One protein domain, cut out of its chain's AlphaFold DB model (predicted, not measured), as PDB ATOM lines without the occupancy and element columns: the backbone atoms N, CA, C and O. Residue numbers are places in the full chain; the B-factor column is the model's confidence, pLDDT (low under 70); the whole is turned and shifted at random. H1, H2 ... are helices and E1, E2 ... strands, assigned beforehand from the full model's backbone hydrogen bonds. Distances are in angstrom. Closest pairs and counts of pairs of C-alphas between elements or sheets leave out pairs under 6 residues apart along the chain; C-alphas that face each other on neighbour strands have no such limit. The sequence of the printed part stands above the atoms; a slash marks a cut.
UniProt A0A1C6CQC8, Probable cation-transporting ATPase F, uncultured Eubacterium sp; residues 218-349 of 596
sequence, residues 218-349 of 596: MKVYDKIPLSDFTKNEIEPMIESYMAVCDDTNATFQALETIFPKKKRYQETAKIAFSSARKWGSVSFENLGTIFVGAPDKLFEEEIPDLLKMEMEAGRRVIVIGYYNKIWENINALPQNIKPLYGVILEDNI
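What this domain is: This is residues 218 to 349 of the 596 residues of the protein "Probable cation-transporting ATPase F" of uncultured Eubacterium sp (UniProt A0A1C6CQC8). One twisted, curled sheet of six strands forms the core, with H1 crossing one face and H2 cupped by the sheet on that face, while the smaller H3 and H4 cover part of the other. The 132 printed residues run E1 H1 H2 E2 E3 E4 H3 H4 E5 E6; the antiparallel sheet has the order E1 E6 E5 E4 E3 E2. The class is mixed, helices and strands. The whole is compact, with a radius of gyration of the C-alphas of 13.7 A, and rounded, spanning 38 by 32 by 29 A.

How they stand to each other: Begin at E5, residues 316 to 323, which forms a hairpin with E6, residues 338 to 349; N 318 and O 343 are 2.9 A apart. Beside E6 is the edge strand E1, residues 218 to 225, with N 221 and O 344 at 2.8 A; E1 bends by 54 degrees at residue 221. E5's other neighbour is E4, residues 288 to 293, with N 291 and O 321 at 2.8 A. E3, residues 279 to 284, and edge strand E2, residues 267 to 274, complete a meander E2 E3 E4, each strand the antiparallel neighbour of the one before; N 282 and O 290 are 2.9 A apart, N 271 and O 281 2.8 A. H1, residues 231 to 244, is on the sheet at a height of 8.3 A, across the strands at 74 degrees to E3 on the local plane; the closest C-alphas of H1 and E3, Tyr 241 and Val 282, are 6.1 A apart. On the same face the sheet curls round H2, residues 250 to 256; the closest C-alphas of H2 and E1 are Ala 254 and Lys 219, 5.3 A. On the opposite face, H3, residues 295 to 298, has a height of 7.1 A, its Pro 295 C-alpha 5.7 A from that of Val 319, the closest pair with E5. H4, residues 305 to 312, on the same face as H3, runs along the strands at 27 degrees to E6 on the local plane; the closest C-alphas, Leu 307 and Gly 342, are 7.1 A apart. Every O i to N i+4 pair is within hydrogen-bond range in H2 and H4, and 8 of 10 in H1; H3 is too short for one.

Where its parts are: Find C-alpha 218 at (339.020, 314.437, 243.506), where E1 begins its 20.0 A. H1 starts at (353.316, 313.830, 225.465) and covers 20.2 A. E5 spans 23.2 A; E6 spans 33.1 A to C-alpha 349 at (337.541, 308.781, 250.676).

The domain as a whole: The C-alphas farthest apart are Asn 286 and Ile 349, 42.2 A. The printed part has no cut. The link E5 to E6, residues 324 to 337, is long. Mean pLDDT of the printed part is 89.2, and no printed residue is under 70.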
ATOM      1  N   MET A 218     338.690 315.499 244.449       88.12
ATOM      2  CA  MET A 218     339.020 314.437 243.506       88.12
ATOM      3  C   MET A 218     340.531 314.299 243.379       88.12
ATOM      4  O   MET A 218     341.273 315.274 243.497       88.12
ATOM      5  N   LYS A 219     340.980 313.079 243.104       90.62
ATOM      6  CA  LYS A 219     342.350 312.778 242.683       90.62
ATOM      7  C   LYS A 219     342.318 312.190 241.277       90.62
ATOM      8  O   LYS A 219     341.357 311.509 240.913       90.62
ATOM      9  N   VAL A 220     343.379 312.410 240.509       92.75
ATOM     10  CA  VAL A 220     343.613 311.627 239.293       92.75
ATOM     11  C   VAL A 220     343.974 310.208 239.723       92.75
ATOM     12  O   VAL A 220     344.873 310.012 240.540       92.75
ATOM     13  N   TYR A 221     343.226 309.231 239.220       91.12
ATOM     14  CA  TYR A 221     343.526 307.812 239.377       91.12
ATOM     15  C   TYR A 221     344.511 307.362 238.298       91.12
ATOM     16  O   TYR A 221     345.519 306.743 238.625       91.12
ATOM     17  N   ASP A 222     344.239 307.722 237.039       92.50
ATOM     18  CA  ASP A 222     345.086 307.407 235.889       92.50
ATOM     19  C   ASP A 222     344.815 308.370 234.708       92.50
ATOM     20  O   ASP A 222     343.799 309.076 234.681       92.50
ATOM     21  N   LYS A 223     345.727 308.413 233.730       92.00
ATOM     22  CA  LYS A 223     345.614 309.174 232.479       92.00
ATOM     23  C   LYS A 223     345.969 308.286 231.285       92.00
ATOM     24  O   LYS A 223     347.141 308.033 231.017       92.00
ATOM     25  N   ILE A 224     344.957 307.927 230.504       91.50
ATOM     26  CA  ILE A 224     345.088 307.087 229.311       91.50
ATOM     27  C   ILE A 224     345.284 307.974 228.071       91.50
ATOM     28  O   ILE A 224     344.405 308.798 227.795       91.50
ATOM     29  N   PRO A 225     346.386 307.840 227.308       91.38
ATOM     30  CA  PRO A 225     346.509 308.456 225.986       91.38
ATOM     31  C   PRO A 225     345.534 307.801 225.000       91.38
ATOM     32  O   PRO A 225     345.408 306.580 224.969       91.38
ATOM     33  N   LEU A 226     344.846 308.618 224.202       88.38
ATOM     34  CA  LEU A 226     343.848 308.181 223.212       88.38
ATOM     35  C   LEU A 226     344.256 308.496 221.762       88.38
ATOM     36  O   LEU A 226     343.494 308.241 220.835       88.38
ATOM     37  N   SER A 227     345.451 309.055 221.571       85.12
ATOM     38  CA  SER A 227     345.983 309.487 220.279       85.12
ATOM     39  C   SER A 227     347.485 309.246 220.192       85.12
ATOM     40  O   SER A 227     348.170 309.359 221.208       85.12
ATOM     41  N   ASP A 228     348.001 309.081 218.976       81.00
ATOM     42  CA  ASP A 228     349.431 308.871 218.700       81.00
ATOM     43  C   ASP A 228     350.318 310.120 218.903       81.00
ATOM     44  O   ASP A 228     351.538 310.044 218.760       81.00
ATOM     45  N   PHE A 229     349.730 311.280 219.230       79.56
ATOM     46  CA  PHE A 229     350.481 312.498 219.551       79.56
ATOM     47  C   PHE A 229     351.406 312.285 220.755       79.56
ATOM     48  O   PHE A 229     351.042 311.662 221.758       79.56
ATOM     49  N   THR A 230     352.605 312.862 220.703       82.62
ATOM     50  CA  THR A 230     353.565 312.718 221.795       82.62
ATOM     51  C   THR A 230     353.171 313.574 222.997       82.62
ATOM     52  O   THR A 230     352.616 314.668 222.880       82.62
ATOM     53  N   LYS A 231     353.535 313.110 224.198       82.50
ATOM     54  CA  LYS A 231     353.316 313.830 225.465       82.50
ATOM     55  C   LYS A 231     353.778 315.300 225.404       82.50
ATOM     56  O   LYS A 231     353.098 316.182 225.922       82.50
ATOM     57  N   ASN A 232     354.907 315.553 224.740       82.50
ATOM     58  CA  ASN A 232     355.507 316.883 224.615       82.50
ATOM     59  C   ASN A 232     354.718 317.834 223.704       82.50
ATOM     60  O   ASN A 232     354.869 319.043 223.847       82.50
ATOM     61  N   GLU A 233     353.889 317.317 222.797       83.00
ATOM     62  CA  GLU A 233     353.005 318.124 221.950       83.00
ATOM     63  C   GLU A 233     351.693 318.429 222.679       83.00
ATOM     64  O   GLU A 233     351.260 319.578 222.709       83.00
ATOM     65  N   ILE A 234     351.085 317.420 223.317       87.25
ATOM     66  CA  ILE A 234     349.757 317.551 223.931       87.25
ATOM     67  C   ILE A 234     349.790 318.387 225.221       87.25
ATOM     68  O   ILE A 234     348.966 319.285 225.408       87.25
ATOM     69  N   GLU A 235     350.706 318.087 226.149       91.00
ATOM     70  CA  GLU A 235     350.669 318.677 227.497       91.00
ATOM     71  C   GLU A 235     350.776 320.215 227.500       91.00
ATOM     72  O   GLU A 235     349.970 320.831 228.197       91.00
ATOM     73  N   PRO A 236     351.638 320.875 226.696       91.94
ATOM     74  CA  PRO A 236     351.667 322.337 226.562       91.94
ATOM     75  C   PRO A 236     350.325 322.990 226.193       91.94
ATOM     76  O   PRO A 236     350.038 324.105 226.648       91.94
ATOM     77  N   MET A 237     349.506 322.318 225.376       90.94
ATOM     78  CA  MET A 237     348.184 322.809 224.966       90.94
ATOM     79  C   MET A 237     347.208 322.760 226.149       90.94
ATOM     80  O   MET A 237     346.482 323.719 226.407       90.94
ATOM     81  N   ILE A 238     347.245 321.667 226.918       92.88
ATOM     82  CA  ILE A 238     346.387 321.466 228.091       92.88
ATOM     83  C   ILE A 238     346.824 322.367 229.256       92.88
ATOM     84  O   ILE A 238     345.974 322.985 229.889       92.88
ATOM     85  N   GLU A 239     348.125 322.523 229.511       94.12
ATOM     86  CA  GLU A 239     348.646 323.485 230.500       94.12
ATOM     87  C   GLU A 239     348.174 324.923 230.205       94.12
ATOM     88  O   GLU A 239     347.865 325.676 231.134       94.12
ATOM     89  N   SER A 240     348.067 325.284 228.917       92.94
ATOM     90  CA  SER A 240     347.547 326.586 228.478       92.94
ATOM     91  C   SER A 240     346.026 326.682 228.623       92.94
ATOM     92  O   SER A 240     345.537 327.710 229.084       92.94
ATOM     93  N   TYR A 241     345.275 325.612 228.325       93.62
ATOM     94  CA  TYR A 241     343.839 325.531 228.635       93.62
ATOM     95  C   TYR A 241     343.602 325.763 230.135       93.62
ATOM     96  O   TYR A 241     342.797 326.612 230.517       93.62
ATOM     97  N   MET A 242     344.347 325.061 230.994       93.25
ATOM     98  CA  MET A 242     344.217 325.161 232.451       93.25
ATOM     99  C   MET A 242     344.577 326.558 232.975       93.25
ATOM    100  O   MET A 242     343.996 326.997 233.963       93.25
ATOM    101  N   ALA A 243     345.497 327.273 232.318       91.38
ATOM    102  CA  ALA A 243     345.859 328.649 232.668       91.38
ATOM    103  C   ALA A 243     344.793 329.697 232.288       91.38
ATOM    104  O   ALA A 243     344.787 330.782 232.864       91.38
ATOM    105  N   VAL A 244     343.917 329.383 231.328       89.81
ATOM    106  CA  VAL A 244     342.855 330.273 230.816       89.81
ATOM    107  C   VAL A 244     341.474 329.915 231.389       89.81
ATOM    108  O   VAL A 244     340.547 330.724 231.342       89.81
ATOM    109  N   CYS A 245     341.306 328.711 231.933       86.19
ATOM    110  CA  CYS A 245     340.063 328.223 232.525       86.19
ATOM    111  C   CYS A 245     339.811 328.824 233.928       86.19
ATOM    112  O   CYS A 245     340.665 328.724 234.807       86.19
ATOM    113  N   ASP A 246     338.617 329.393 234.155       82.81
ATOM    114  CA  ASP A 246     338.217 329.953 235.465       82.81
ATOM    115  C   ASP A 246     337.529 328.913 236.370       82.81
ATOM    116  O   ASP A 246     337.155 329.219 237.504       82.81
ATOM    117  N   ASP A 247     337.301 327.691 235.876       81.56
ATOM    118  CA  ASP A 247     336.570 326.662 236.609       81.56
ATOM    119  C   ASP A 247     337.405 326.141 237.792       81.56
ATOM    120  O   ASP A 247     338.395 325.429 237.638       81.56
ATOM    121  N   THR A 248     336.970 326.461 239.010       79.62
ATOM    122  CA  THR A 248     337.648 326.093 240.267       79.62
ATOM    123  C   THR A 248     337.079 324.837 240.931       79.62
ATOM    124  O   THR A 248     337.394 324.547 242.085       79.62
ATOM    125  N   ASN A 249     336.226 324.076 240.237       83.88
ATOM    126  CA  ASN A 249     335.574 322.891 240.802       83.88
ATOM    127  C   ASN A 249     336.559 321.722 241.042       83.88
ATOM    128  O   ASN A 249     337.653 321.680 240.478       83.88
ATOM    129  N   ALA A 250     336.158 320.742 241.861       84.31
ATOM    130  CA  ALA A 250     337.014 319.620 242.271       84.31
ATOM    131  C   ALA A 250     337.601 318.802 241.100       84.31
ATOM    132  O   ALA A 250     338.675 318.220 241.235       84.31
ATOM    133  N   THR A 251     336.929 318.772 239.945       88.75
ATOM    134  CA  THR A 251     337.421 318.106 238.732       88.75
ATOM    135  C   THR A 251     338.580 318.885 238.100       88.75
ATOM    136  O   THR A 251     339.618 318.284 237.829       88.75
ATOM    137  N   PHE A 252     338.482 320.210 237.949       89.25
ATOM    138  CA  PHE A 252     339.602 321.017 237.439       89.25
ATOM    139  C   PHE A 252     340.753 321.155 238.446       89.25
ATOM    140  O   PHE A 252     341.910 321.116 238.034       89.25
ATOM    141  N   GLN A 253     340.471 321.191 239.754       89.75
ATOM    142  CA  GLN A 253     341.513 321.099 240.790       89.75
ATOM    143  C   GLN A 253     342.315 319.790 240.686       89.75
ATOM    144  O   GLN A 253     343.533 319.802 240.848       89.75
ATOM    145  N   ALA A 254     341.662 318.662 240.382       91.06
ATOM    146  CA  ALA A 254     342.358 317.397 240.151       91.06
ATOM    147  C   ALA A 254     343.198 317.433 238.861       91.06
ATOM    148  O   ALA A 254     344.348 316.995 238.872       91.06
ATOM    149  N   LEU A 255     342.666 318.001 237.771       91.75
ATOM    150  CA  LEU A 255     343.407 318.166 236.512       91.75
ATOM    151  C   LEU A 255     344.659 319.040 236.680       91.75
ATOM    152  O   LEU A 255     345.702 318.716 236.121       91.75
ATOM    153  N   GLU A 256     344.603 320.086 237.503       91.44
ATOM    154  CA  GLU A 256     345.744 320.967 237.794       91.44
ATOM    155  C   GLU A 256     346.930 320.236 238.455       91.44
ATOM    156  O   GLU A 256     348.074 320.658 238.295       91.44
ATOM    157  N   THR A 257     346.694 319.099 239.126       90.94
ATOM    158  CA  THR A 257     347.779 318.282 239.710       90.94
ATOM    159  C   THR A 257     348.641 317.564 238.666       90.94
ATOM    160  O   THR A 257     349.795 317.247 238.950       90.94
ATOM    161  N   ILE A 258     348.102 317.321 237.464       92.38
ATOM    162  CA  ILE A 258     348.795 316.655 236.344       92.38
ATOM    163  C   ILE A 258     349.081 317.594 235.161       92.38
ATOM    164  O   ILE A 258     349.980 317.317 234.371       92.38
ATOM    165  N   PHE A 259     348.345 318.701 235.051       92.44
ATOM    166  CA  PHE A 259     348.489 319.736 234.027       92.44
ATOM    167  C   PHE A 259     348.587 321.110 234.716       92.44
ATOM    168  O   PHE A 259     347.576 321.803 234.864       92.44
ATOM    169  N   PRO A 260     349.779 321.511 235.194       91.12
ATOM    170  CA  PRO A 260     349.941 322.763 235.925       91.12
ATOM    171  C   PRO A 260     349.644 323.965 235.022       91.12
ATOM    172  O   PRO A 260     350.037 323.991 233.855       91.12
ATOM    173  N   LYS A 261     348.992 324.994 235.574       90.94
ATOM    174  CA  LYS A 261     348.630 326.215 234.840       90.94
ATOM    175  C   LYS A 261     349.874 326.936 234.310       90.94
ATOM    176  O   LYS A 261     350.580 327.600 235.068       90.94
ATOM    177  N   LYS A 262     350.137 326.828 233.004       90.69
ATOM    178  CA  LYS A 262     351.220 327.544 232.313       90.69
ATOM    179  C   LYS A 262     350.707 328.072 230.981       90.69
ATOM    180  O   LYS A 262     350.491 327.304 230.049       90.69
ATOM    181  N   LYS A 263     350.547 329.391 230.875       88.75
ATOM    182  CA  LYS A 263     350.161 330.034 229.617       88.75
ATOM    183  C   LYS A 263     351.345 330.008 228.645       88.75
ATOM    184  O   LYS A 263     352.323 330.719 228.856       88.75
ATOM    185  N   ARG A 264     351.263 329.166 227.611       89.44
ATOM    186  CA  ARG A 264     352.254 329.073 226.518       89.44
ATOM    187  C   ARG A 264     351.699 329.562 225.179       89.44
ATOM    188  O   ARG A 264     352.468 330.018 224.341       89.44
ATOM    189  N   TYR A 265     350.382 329.481 225.001       90.62
ATOM    190  CA  TYR A 265     349.655 329.943 223.819       90.62
ATOM    191  C   TYR A 265     348.672 331.058 224.195       90.62
ATOM    192  O   TYR A 265     348.198 331.113 225.333       90.62
ATOM    193  N   GLN A 266     348.375 331.941 223.242       90.94
ATOM    194  CA  GLN A 266     347.418 333.031 223.415       90.94
ATOM    195  C   GLN A 266     346.024 332.581 222.960       90.94
ATOM    196  O   GLN A 266     345.850 332.067 221.854       90.94
ATOM    197  N   GLU A 267     345.036 332.738 223.840       92.06
ATOM    198  CA  GLU A 267     343.634 332.429 223.567       92.06
ATOM    199  C   GLU A 267     342.997 333.440 222.605       92.06
ATOM    200  O   GLU A 267     343.236 334.646 222.705       92.06
ATOM    201  N   THR A 268     342.154 332.929 221.707       91.81
ATOM    202  CA  THR A 268     341.311 333.707 220.786       91.81
ATOM    203  C   THR A 268     339.834 333.645 221.175       91.81
ATOM    204  O   THR A 268     339.136 334.650 221.088       91.81
ATOM    205  N   ALA A 269     339.363 332.493 221.663       90.50
ATOM    206  CA  ALA A 269     337.992 332.298 222.132       90.50
ATOM    207  C   ALA A 269     337.926 331.308 223.305       90.50
ATOM    208  O   ALA A 269     338.775 330.428 223.449       90.50
ATOM    209  N   LYS A 270     336.897 331.439 224.148       92.75
ATOM    210  CA  LYS A 270     336.707 330.640 225.368       92.75
ATOM    211  C   LYS A 270     335.229 330.334 225.583       92.75
ATOM    212  O   LYS A 270     334.402 331.241 225.617       92.75
ATOM    213  N   ILE A 271     334.915 329.062 225.807       91.81
ATOM    214  CA  ILE A 271     333.586 328.578 226.178       91.81
ATOM    215  C   ILE A 271     333.724 327.886 227.535       91.81
ATOM    216  O   ILE A 271     334.225 326.769 227.625       91.81
ATOM    217  N   ALA A 272     333.287 328.557 228.603       89.62
ATOM    218  CA  ALA A 272     333.329 327.998 229.956       89.62
ATOM    219  C   ALA A 272     332.537 326.681 230.055       89.62
ATOM    220  O   ALA A 272     331.540 326.481 229.339       89.62
ATOM    221  N   PHE A 273     332.957 325.792 230.958       89.31
ATOM    222  CA  PHE A 273     332.237 324.546 231.193       89.31
ATOM    223  C   PHE A 273     330.816 324.837 231.706       89.31
ATOM    224  O   PHE A 273     330.575 325.772 232.468       89.31
ATOM    225  N   SER A 274     329.841 324.032 231.287       86.00
ATOM    226  CA  SER A 274     328.472 324.117 231.803       86.00
ATOM    227  C   SER A 274     327.919 322.727 232.057       86.00
ATOM    228  O   SER A 274     327.940 321.887 231.159       86.00
ATOM    229  N   SER A 275     327.345 322.498 233.240       77.38
ATOM    230  CA  SER A 275     326.716 321.221 233.606       77.38
ATOM    231  C   SER A 275     325.592 320.798 232.651       77.38
ATOM    232  O   SER A 275     325.373 319.605 232.475       77.38
ATOM    233  N   ALA A 276     324.917 321.753 231.998       77.44
ATOM    234  CA  ALA A 276     323.894 321.470 230.991       77.44
ATOM    235  C   ALA A 276     324.491 320.950 229.669       77.44
ATOM    236  O   ALA A 276     323.917 320.071 229.034       77.44
ATOM    237  N   ARG A 277     325.665 321.463 229.265       89.00
ATOM    238  CA  ARG A 277     326.390 321.018 228.059       89.00
ATOM    239  C   ARG A 277     327.270 319.788 228.308       89.00
ATOM    240  O   ARG A 277     327.464 318.988 227.399       89.00
ATOM    241  N   LYS A 278     327.795 319.649 229.531       89.25
ATOM    242  CA  LYS A 278     328.866 318.729 229.961       89.25
ATOM    243  C   LYS A 278     330.215 318.897 229.235       89.25
ATOM    244  O   LYS A 278     331.022 317.968 229.234       89.25
ATOM    245  N   TRP A 279     330.480 320.060 228.644       92.44
ATOM    246  CA  TRP A 279     331.769 320.390 228.025       92.44
ATOM    247  C   TRP A 279     332.076 321.893 228.108       92.44
ATOM    248  O   TRP A 279     331.173 322.713 228.313       92.44
ATOM    249  N   GLY A 280     333.357 322.227 227.948       93.06
ATOM    250  CA  GLY A 280     333.903 323.568 227.724       93.06
ATOM    251  C   GLY A 280     335.096 323.506 226.759       93.06
ATOM    252  O   GLY A 280     335.596 322.416 226.461       93.06
ATOM    253  N   SER A 281     335.530 324.651 226.233       94.56
ATOM    254  CA  SER A 281     336.636 324.734 225.272       94.56
ATOM    255  C   SER A 281     337.441 326.034 225.373       94.56
ATOM    256  O   SER A 281     336.936 327.068 225.815       94.56
ATOM    257  N   VAL A 282     338.698 325.988 224.925       94.88
ATOM    258  CA  VAL A 282     339.536 327.172 224.680       94.88
ATOM    259  C   VAL A 282     340.186 327.035 223.305       94.88
ATOM    260  O   VAL A 282     340.790 326.005 222.996       94.88
ATOM    261  N   SER A 283     340.043 328.077 222.492       94.38
ATOM    262  CA  SER A 283     340.645 328.225 221.167       94.38
ATOM    263  C   SER A 283     341.923 329.052 221.271       94.38
ATOM    264  O   SER A 283     341.930 330.091 221.932       94.38
ATOM    265  N   PHE A 284     342.985 328.610 220.604       93.81
ATOM    266  CA  PHE A 284     344.311 329.226 220.610       93.81
ATOM    267  C   PHE A 284     344.756 329.621 219.202       93.81
ATOM    268  O   PHE A 284     344.503 328.909 218.222       93.81
ATOM    269  N   GLU A 285     345.465 330.745 219.112       89.81
ATOM    270  CA  GLU A 285     346.020 331.244 217.855       89.81
ATOM    271  C   GLU A 285     347.030 330.248 217.255       89.81
ATOM    272  O   GLU A 285     347.875 329.704 217.966       89.81
ATOM    273  N   ASN A 286     346.933 329.998 215.944       84.88
ATOM    274  CA  ASN A 286     347.808 329.099 215.172       84.88
ATOM    275  C   ASN A 286     347.910 327.645 215.686       84.88
ATOM    276  O   ASN A 286     348.789 326.902 215.249       84.88
ATOM    277  N   LEU A 287     347.003 327.224 216.577       87.25
ATOM    278  CA  LEU A 287     347.013 325.896 217.193       87.25
ATOM    279  C   LEU A 287     345.661 325.177 217.106       87.25
ATOM    280  O   LEU A 287     345.647 323.978 216.875       87.25
ATOM    281  N   GLY A 288     344.532 325.879 217.240       91.81
ATOM    282  CA  GLY A 288     343.193 325.271 217.212       91.81
ATOM    283  C   GLY A 288     342.525 325.241 218.588       91.81
ATOM    284  O   GLY A 288     342.853 326.042 219.460       91.81
ATOM    285  N   THR A 289     341.558 324.346 218.782       94.94
ATOM    286  CA  THR A 289     340.700 324.301 219.977       94.94
ATOM    287  C   THR A 289     340.950 323.057 220.822       94.94
ATOM    288  O   THR A 289     340.918 321.936 220.312       94.94
ATOM    289  N   ILE A 290     341.112 323.253 222.131       95.44
ATOM    290  CA  ILE A 290     341.104 322.188 223.141       95.44
ATOM    291  C   ILE A 290     339.729 322.146 223.812       95.44
ATOM    292  O   ILE A 290     339.229 323.169 224.284       95.44
ATOM    293  N   PHE A 291     339.138 320.956 223.875       95.00
ATOM    294  CA  PHE A 291     337.874 320.663 224.548       95.00
ATOM    295  C   PHE A 291     338.121 319.842 225.812       95.00
ATOM    296  O   PHE A 291     338.931 318.916 225.800       95.00
ATOM    297  N   VAL A 292     337.380 320.126 226.883       94.69
ATOM    298  CA  VAL A 292     337.340 319.303 228.101       94.69
ATOM    299  C   VAL A 292     335.883 319.016 228.443       94.69
ATOM    300  O   VAL A 292     335.065 319.934 228.543       94.69
ATOM    301  N   GLY A 293     335.529 317.742 228.607       92.75
ATOM    302  CA  GLY A 293     334.129 317.352 228.747       92.75
ATOM    303  C   GLY A 293     333.901 315.886 229.083       92.75
ATOM    304  O   GLY A 293     334.832 315.106 229.281       92.75
ATOM    305  N   ALA A 294     332.627 315.520 229.185       90.44
ATOM    306  CA  ALA A 294     332.217 314.154 229.473       90.44
ATOM    307  C   ALA A 294     332.357 313.232 228.236       90.44
ATOM    308  O   ALA A 294     332.201 313.703 227.102       90.44
ATOM    309  N   PRO A 295     332.611 311.919 228.424       89.88
ATOM    310  CA  PRO A 295     332.761 310.968 227.319       89.88
ATOM    311  C   PRO A 295     331.555 310.920 226.376       89.88
ATOM    312  O   PRO A 295     331.740 310.841 225.169       89.88
ATOM    313  N   ASP A 296     330.333 311.073 226.903       87.06
ATOM    314  CA  ASP A 296     329.072 311.086 226.141       87.06
ATOM    315  C   ASP A 296     328.874 312.327 225.246       87.06
ATOM    316  O   ASP A 296     327.801 312.511 224.667       87.06
ATOM    317  N   LYS A 297     329.875 313.214 225.180       89.25
ATOM    318  CA  LYS A 297     329.873 314.424 224.348       89.25
ATOM    319  C   LYS A 297     331.080 314.548 223.430       89.25
ATOM    320  O   LYS A 297     330.926 315.116 222.360       89.25
ATOM    321  N   LEU A 298     332.255 314.071 223.843       89.00
ATOM    322  CA  LEU A 298     333.499 314.249 223.082       89.00
ATOM    323  C   LEU A 298     333.906 313.033 222.234       89.00
ATOM    324  O   LEU A 298     334.886 313.127 221.501       89.00
ATOM    325  N   PHE A 299     333.169 311.924 222.315       87.25
ATOM    326  CA  PHE A 299     333.238 310.840 221.336       87.25
ATOM    327  C   PHE A 299     332.042 310.928 220.378       87.25
ATOM    328  O   PHE A 299     330.896 310.991 220.820       87.25
ATOM    329  N   GLU A 300     332.327 310.934 219.074       76.44
ATOM    330  CA  GLU A 300     331.326 310.787 218.001       76.44
ATOM    331  C   GLU A 300     331.047 309.306 217.685       76.44
ATOM    332  O   GLU A 300     329.939 308.955 217.282       76.44
ATOM    333  N   GLU A 301     332.039 308.442 217.916       76.94
ATOM    334  CA  GLU A 301     331.946 306.981 217.835       76.94
ATOM    335  C   GLU A 301     331.746 306.350 219.229       76.94
ATOM    336  O   GLU A 301     331.478 307.030 220.224       76.94
ATOM    337  N   GLU A 302     331.859 305.025 219.326       82.38
ATOM    338  CA  GLU A 302     331.684 304.315 220.588       82.38
ATOM    339  C   GLU A 302     332.835 304.587 221.577       82.38
ATOM    340  O   GLU A 302     334.014 304.558 221.227       82.38
ATOM    341  N   ILE A 303     332.497 304.829 222.849       87.25
ATOM    342  CA  ILE A 303     333.488 305.067 223.910       87.25
ATOM    343  C   ILE A 303     334.392 303.821 224.047       87.25
ATOM    344  O   ILE A 303     333.854 302.719 224.203       87.25
ATOM    345  N   PRO A 304     335.735 303.963 224.069       89.50
ATOM    346  CA  PRO A 304     336.659 302.843 224.236       89.50
ATOM    347  C   PRO A 304     336.362 302.007 225.483       89.50
ATOM    348  O   PRO A 304     336.149 302.556 226.569       89.50
ATOM    349  N   ASP A 305     336.421 300.679 225.358       88.19
ATOM    350  CA  ASP A 305     336.048 299.756 226.440       88.19
ATOM    351  C   ASP A 305     336.873 299.954 227.716       88.19
ATOM    352  O   ASP A 305     336.350 299.808 228.819       88.19
ATOM    353  N   LEU A 306     338.132 300.383 227.585       88.62
ATOM    354  CA  LEU A 306     338.967 300.752 228.726       88.62
ATOM    355  C   LEU A 306     338.352 301.900 229.547       88.62
ATOM    356  O   LEU A 306     338.340 301.833 230.771       88.62
ATOM    357  N   LEU A 307     337.774 302.916 228.901       88.62
ATOM    358  CA  LEU A 307     337.079 304.003 229.598       88.62
ATOM    359  C   LEU A 307     335.704 303.563 230.116       88.62
ATOM    360  O   LEU A 307     335.313 303.984 231.207       88.62
ATOM    361  N   LYS A 308     334.991 302.689 229.388       87.75
ATOM    362  CA  LYS A 308     333.732 302.096 229.871       87.75
ATOM    363  C   LYS A 308     333.956 301.333 231.181       87.75
ATOM    364  O   LYS A 308     333.282 301.636 232.160       87.75
ATOM    365  N   MET A 309     334.935 300.423 231.238       87.38
ATOM    366  CA  MET A 309     335.272 299.651 232.447       87.38
ATOM    367  C   MET A 309     335.563 300.554 233.655       87.38
ATOM    368  O   MET A 309     335.157 300.259 234.779       87.38
ATOM    369  N   GLU A 310     336.213 301.692 233.430       89.38
ATOM    370  CA  GLU A 310     336.547 302.665 234.472       89.38
ATOM    371  C   GLU A 310     335.317 303.436 234.981       89.38
ATOM    372  O   GLU A 310     335.160 303.633 236.192       89.38
ATOM    373  N   MET A 311     334.390 303.787 234.083       84.94
ATOM    374  CA  MET A 311     333.069 304.314 234.446       84.94
ATOM    375  C   MET A 311     332.241 303.270 235.217       84.94
ATOM    376  O   MET A 311     331.579 303.603 236.202       84.94
ATOM    377  N   GLU A 312     332.309 301.994 234.828       82.38
ATOM    378  CA  GLU A 312     331.638 300.894 235.529       82.38
ATOM    379  C   GLU A 312     332.232 300.602 236.912       82.38
ATOM    380  O   GLU A 312     331.483 300.315 237.849       82.38
ATOM    381  N   ALA A 313     333.546 300.777 237.083       83.31
ATOM    382  CA  ALA A 313     334.236 300.754 238.376       83.31
ATOM    383  C   ALA A 313     333.872 301.947 239.291       83.31
ATOM    384  O   ALA A 313     334.386 302.061 240.413       83.31
ATOM    385  N   GLY A 314     332.983 302.830 238.827       80.12
ATOM    386  CA  GLY A 314     332.446 303.964 239.566       80.12
ATOM    387  C   GLY A 314     333.326 305.211 239.534       80.12
ATOM    388  O   GLY A 314     333.048 306.143 240.289       80.12
ATOM    389  N   ARG A 315     334.376 305.247 238.703       88.31
ATOM    390  CA  ARG A 315     335.270 306.406 238.565       88.31
ATOM    391  C   ARG A 315     334.705 307.410 237.553       88.31
ATOM    392  O   ARG A 315     333.955 307.058 236.646       88.31
ATOM    393  N   ARG A 316     335.030 308.693 237.730       87.62
ATOM    394  CA  ARG A 316     334.590 309.771 236.834       87.62
ATOM    395  C   ARG A 316     335.608 309.915 235.711       87.62
ATOM    396  O   ARG A 316     336.734 310.321 235.967       87.62
ATOM    397  N   VAL A 317     335.208 309.632 234.479       90.75
ATOM    398  CA  VAL A 317     336.059 309.843 233.301       90.75
ATOM    399  C   VAL A 317     335.785 311.225 232.707       90.75
ATOM    400  O   VAL A 317     334.629 311.621 232.554       90.75
ATOM    401  N   ILE A 318     336.853 311.947 232.376       93.06
ATOM    402  CA  ILE A 318     336.846 313.202 231.619       93.06
ATOM    403  C   ILE A 318     337.672 312.985 230.356       93.06
ATOM    404  O   ILE A 318     338.763 312.421 230.416       93.06
ATOM    405  N   VAL A 319     337.165 313.442 229.217       94.88
ATOM    406  CA  VAL A 319     337.885 313.411 227.943       94.88
ATOM    407  C   VAL A 319     338.450 314.797 227.666       94.88
ATOM    408  O   VAL A 319     337.789 315.812 227.897       94.88
ATOM    409  N   ILE A 320     339.682 314.824 227.168       95.12
ATOM    410  CA  ILE A 320     340.311 316.008 226.596       95.12
ATOM    411  C   ILE A 320     340.426 315.764 225.095       95.12
ATOM    412  O   ILE A 320     341.035 314.777 224.683       95.12
ATOM    413  N   GLY A 321     339.813 316.631 224.295       94.25
ATOM    414  CA  GLY A 321     339.762 316.532 222.838       94.25
ATOM    415  C   GLY A 321     340.436 317.715 222.150       94.25
ATOM    416  O   GLY A 321     340.578 318.787 222.737       94.25
ATOM    417  N   TYR A 322     340.828 317.525 220.895       94.31
ATOM    418  CA  TYR A 322     341.449 318.539 220.049       94.31
ATOM    419  C   TYR A 322     340.723 318.680 218.712       94.31
ATOM    420  O   TYR A 322     340.305 317.696 218.100       94.31
ATOM    421  N   TYR A 323     340.627 319.919 218.241       94.31
ATOM    422  CA  TYR A 323     340.100 320.281 216.933       94.31
ATOM    423  C   TYR A 323     341.030 321.304 216.274       94.31
ATOM    424  O   TYR A 323     341.446 322.270 216.905       94.31
ATOM    425  N   ASN A 324     341.352 321.121 214.996       90.81
ATOM    426  CA  ASN A 324     342.415 321.874 214.313       90.81
ATOM    427  C   ASN A 324     342.027 323.292 213.845       90.81
ATOM    428  O   ASN A 324     342.812 323.942 213.157       90.81
ATOM    429  N   LYS A 325     340.827 323.773 214.182       92.62
ATOM    430  CA  LYS A 325     340.362 325.139 213.894       92.62
ATOM    431  C   LYS A 325     339.874 325.808 215.178       92.62
ATOM    432  O   LYS A 325     339.634 325.137 216.181       92.62
ATOM    433  N   ILE A 326     339.720 327.127 215.132       91.38
ATOM    434  CA  ILE A 326     339.077 327.922 216.188       91.38
ATOM    435  C   ILE A 326     337.590 327.538 216.271       91.38
ATOM    436  O   ILE A 326     336.940 327.352 215.240       91.38
ATOM    437  N   TRP A 327     337.058 327.420 217.489       93.31
ATOM    438  CA  TRP A 327     335.642 327.167 217.745       93.31
ATOM    439  C   TRP A 327     335.041 328.218 218.684       93.31
ATOM    440  O   TRP A 327     335.580 328.499 219.755       93.31
ATOM    441  N   GLU A 328     333.894 328.764 218.280       90.50
ATOM    442  CA  GLU A 328     333.166 329.826 218.996       90.50
ATOM    443  C   GLU A 328     331.687 329.478 219.246       90.50
ATOM    444  O   GLU A 328     331.001 330.159 220.008       90.50
ATOM    445  N   ASN A 329     331.166 328.404 218.639       89.62
ATOM    446  CA  ASN A 329     329.757 328.046 218.770       89.62
ATOM    447  C   ASN A 329     329.478 327.383 220.130       89.62
ATOM    448  O   ASN A 329     329.852 326.241 220.376       89.62
ATOM    449  N   ILE A 330     328.766 328.100 220.999       87.75
ATOM    450  CA  ILE A 330     328.397 327.662 222.355       87.75
ATOM    451  C   ILE A 330     327.355 326.526 222.350       87.75
ATOM    452  O   ILE A 330     327.273 325.760 223.311       87.75
ATOM    453  N   ASN A 331     326.554 326.406 221.288       86.69
ATOM    454  CA  ASN A 331     325.390 325.516 221.241       86.69
ATOM    455  C   ASN A 331     325.677 324.149 220.601       86.69
ATOM    456  O   ASN A 331     324.859 323.241 220.730       86.69
ATOM    457  N   ALA A 332     326.815 323.989 219.924       87.12
ATOM    458  CA  ALA A 332     327.189 322.767 219.218       87.12
ATOM    459  C   ALA A 332     328.677 322.445 219.404       87.12
ATOM    460  O   ALA A 332     329.486 323.331 219.676       87.12
ATOM    461  N   LEU A 333     329.028 321.175 219.217       88.75
ATOM    462  CA  LEU A 333     330.409 320.708 219.098       88.75
ATOM    463  C   LEU A 333     330.794 320.584 217.612       88.75
ATOM    464  O   LEU A 333     329.905 320.366 216.781       88.75
ATOM    465  N   PRO A 334     332.083 320.730 217.253       88.38
ATOM    466  CA  PRO A 334     332.558 320.409 215.912       88.38
ATOM    467  C   PRO A 334     332.457 318.904 215.638       88.38
ATOM    468  O   PRO A 334     332.518 318.098 216.559       88.38
ATOM    469  N   GLN A 335     332.361 318.546 214.357       82.44
ATOM    470  CA  GLN A 335     332.551 317.173 213.884       82.44
ATOM    471  C   GLN A 335     334.049 316.866 213.731       82.44
ATOM    472  O   GLN A 335     334.817 317.723 213.276       82.44
ATOM    473  N   ASN A 336     334.434 315.625 214.015       85.88
ATOM    474  CA  ASN A 336     335.797 315.102 214.106       85.88
ATOM    475  C   ASN A 336     336.650 315.718 215.235       85.88
ATOM    476  O   ASN A 336     337.784 316.156 215.000       85.88
ATOM    477  N   ILE A 337     336.144 315.733 216.473       91.00
ATOM    478  CA  ILE A 337     337.003 315.963 217.651       91.00
ATOM    479  C   ILE A 337     337.950 314.771 217.812       91.00
ATOM    480  O   ILE A 337     337.506 313.636 217.950       91.00
ATOM    481  N   LYS A 338     339.263 315.018 217.850       91.31
ATOM    482  CA  LYS A 338     340.264 313.979 218.139       91.31
ATOM    483  C   LYS A 338     340.442 313.825 219.654       91.31
ATOM    484  O   LYS A 338     340.921 314.775 220.278       91.31
ATOM    485  N   PRO A 339     340.106 312.679 220.273       92.31
ATOM    486  CA  PRO A 339     340.362 312.453 221.694       92.31
ATOM    487  C   PRO A 339     341.872 312.348 221.944       92.31
ATOM    488  O   PRO A 339     342.551 311.559 221.300       92.31
ATOM    489  N   LEU A 340     342.401 313.140 222.875       92.12
ATOM    490  CA  LEU A 340     343.826 313.161 223.236       92.12
ATOM    491  C   LEU A 340     344.102 312.326 224.490       92.12
ATOM    492  O   LEU A 340     345.007 311.493 224.518       92.12
ATOM    493  N   TYR A 341     343.303 312.550 225.537       93.50
ATOM    494  CA  TYR A 341     343.426 311.867 226.823       93.50
ATOM    495  C   TYR A 341     342.059 311.519 227.409       93.50
ATOM    496  O   TYR A 341     341.156 312.356 227.439       93.50
ATOM    497  N   GLY A 342     341.954 310.312 227.961       93.69
ATOM    498  CA  GLY A 342     340.946 309.945 228.945       93.69
ATOM    499  C   GLY A 342     341.555 310.076 230.337       93.69
ATOM    500  O   GLY A 342     342.421 309.287 230.712       93.69
ATOM    501  N   VAL A 343     341.137 311.083 231.100       94.56
ATOM    502  CA  VAL A 343     341.572 311.271 232.487       94.56
ATOM    503  C   VAL A 343     340.551 310.633 233.416       94.56
ATOM    504  O   VAL A 343     339.372 310.992 233.406       94.56
ATOM    505  N   ILE A 344     341.010 309.697 234.240       94.06
ATOM    506  CA  ILE A 344     340.177 308.991 235.207       94.06
ATOM    507  C   ILE A 344     340.355 309.658 236.565       94.06
ATOM    508  O   ILE A 344     341.461 309.738 237.103       94.06
ATOM    509  N   LEU A 345     339.250 310.116 237.138       90.94
ATOM    510  CA  LEU A 345     339.181 310.770 238.435       90.94
ATOM    511  C   LEU A 345     338.454 309.880 239.443       90.94
ATOM    512  O   LEU A 345     337.451 309.232 239.135       90.94
ATOM    513  N   GLU A 346     338.935 309.882 240.677       88.06
ATOM    514  CA  GLU A 346     338.337 309.150 241.790       88.06
ATOM    515  C   GLU A 346     338.056 310.114 242.952       88.06
ATOM    516  O   GLU A 346     338.894 310.957 243.286       88.06
ATOM    517  N   ASP A 347     336.877 309.989 243.569       87.12
ATOM    518  CA  ASP A 347     336.544 310.699 244.808       87.12
ATOM    519  C   ASP A 347     337.497 310.272 245.932       87.12
ATOM    520  O   ASP A 347     337.710 309.076 246.169       87.12
ATOM    521  N   ASN A 348     338.051 311.233 246.669       86.88
ATOM    522  CA  ASN A 348     338.919 310.918 247.793       86.88
ATOM    523  C   ASN A 348     338.090 310.550 249.038       86.88
ATOM    524  O   ASN A 348     337.348 311.359 249.598       86.88
ATOM    525  N   ILE A 349     338.218 309.298 249.480       87.56
ATOM    526  CA  ILE A 349     337.541 308.781 250.676       87.56
ATOM    527  C   ILE A 349     338.338 309.190 251.915       87.56
ATOM    528  O   ILE A 349     339.561 309.038 251.971       87.56
TER     529      ILE A 349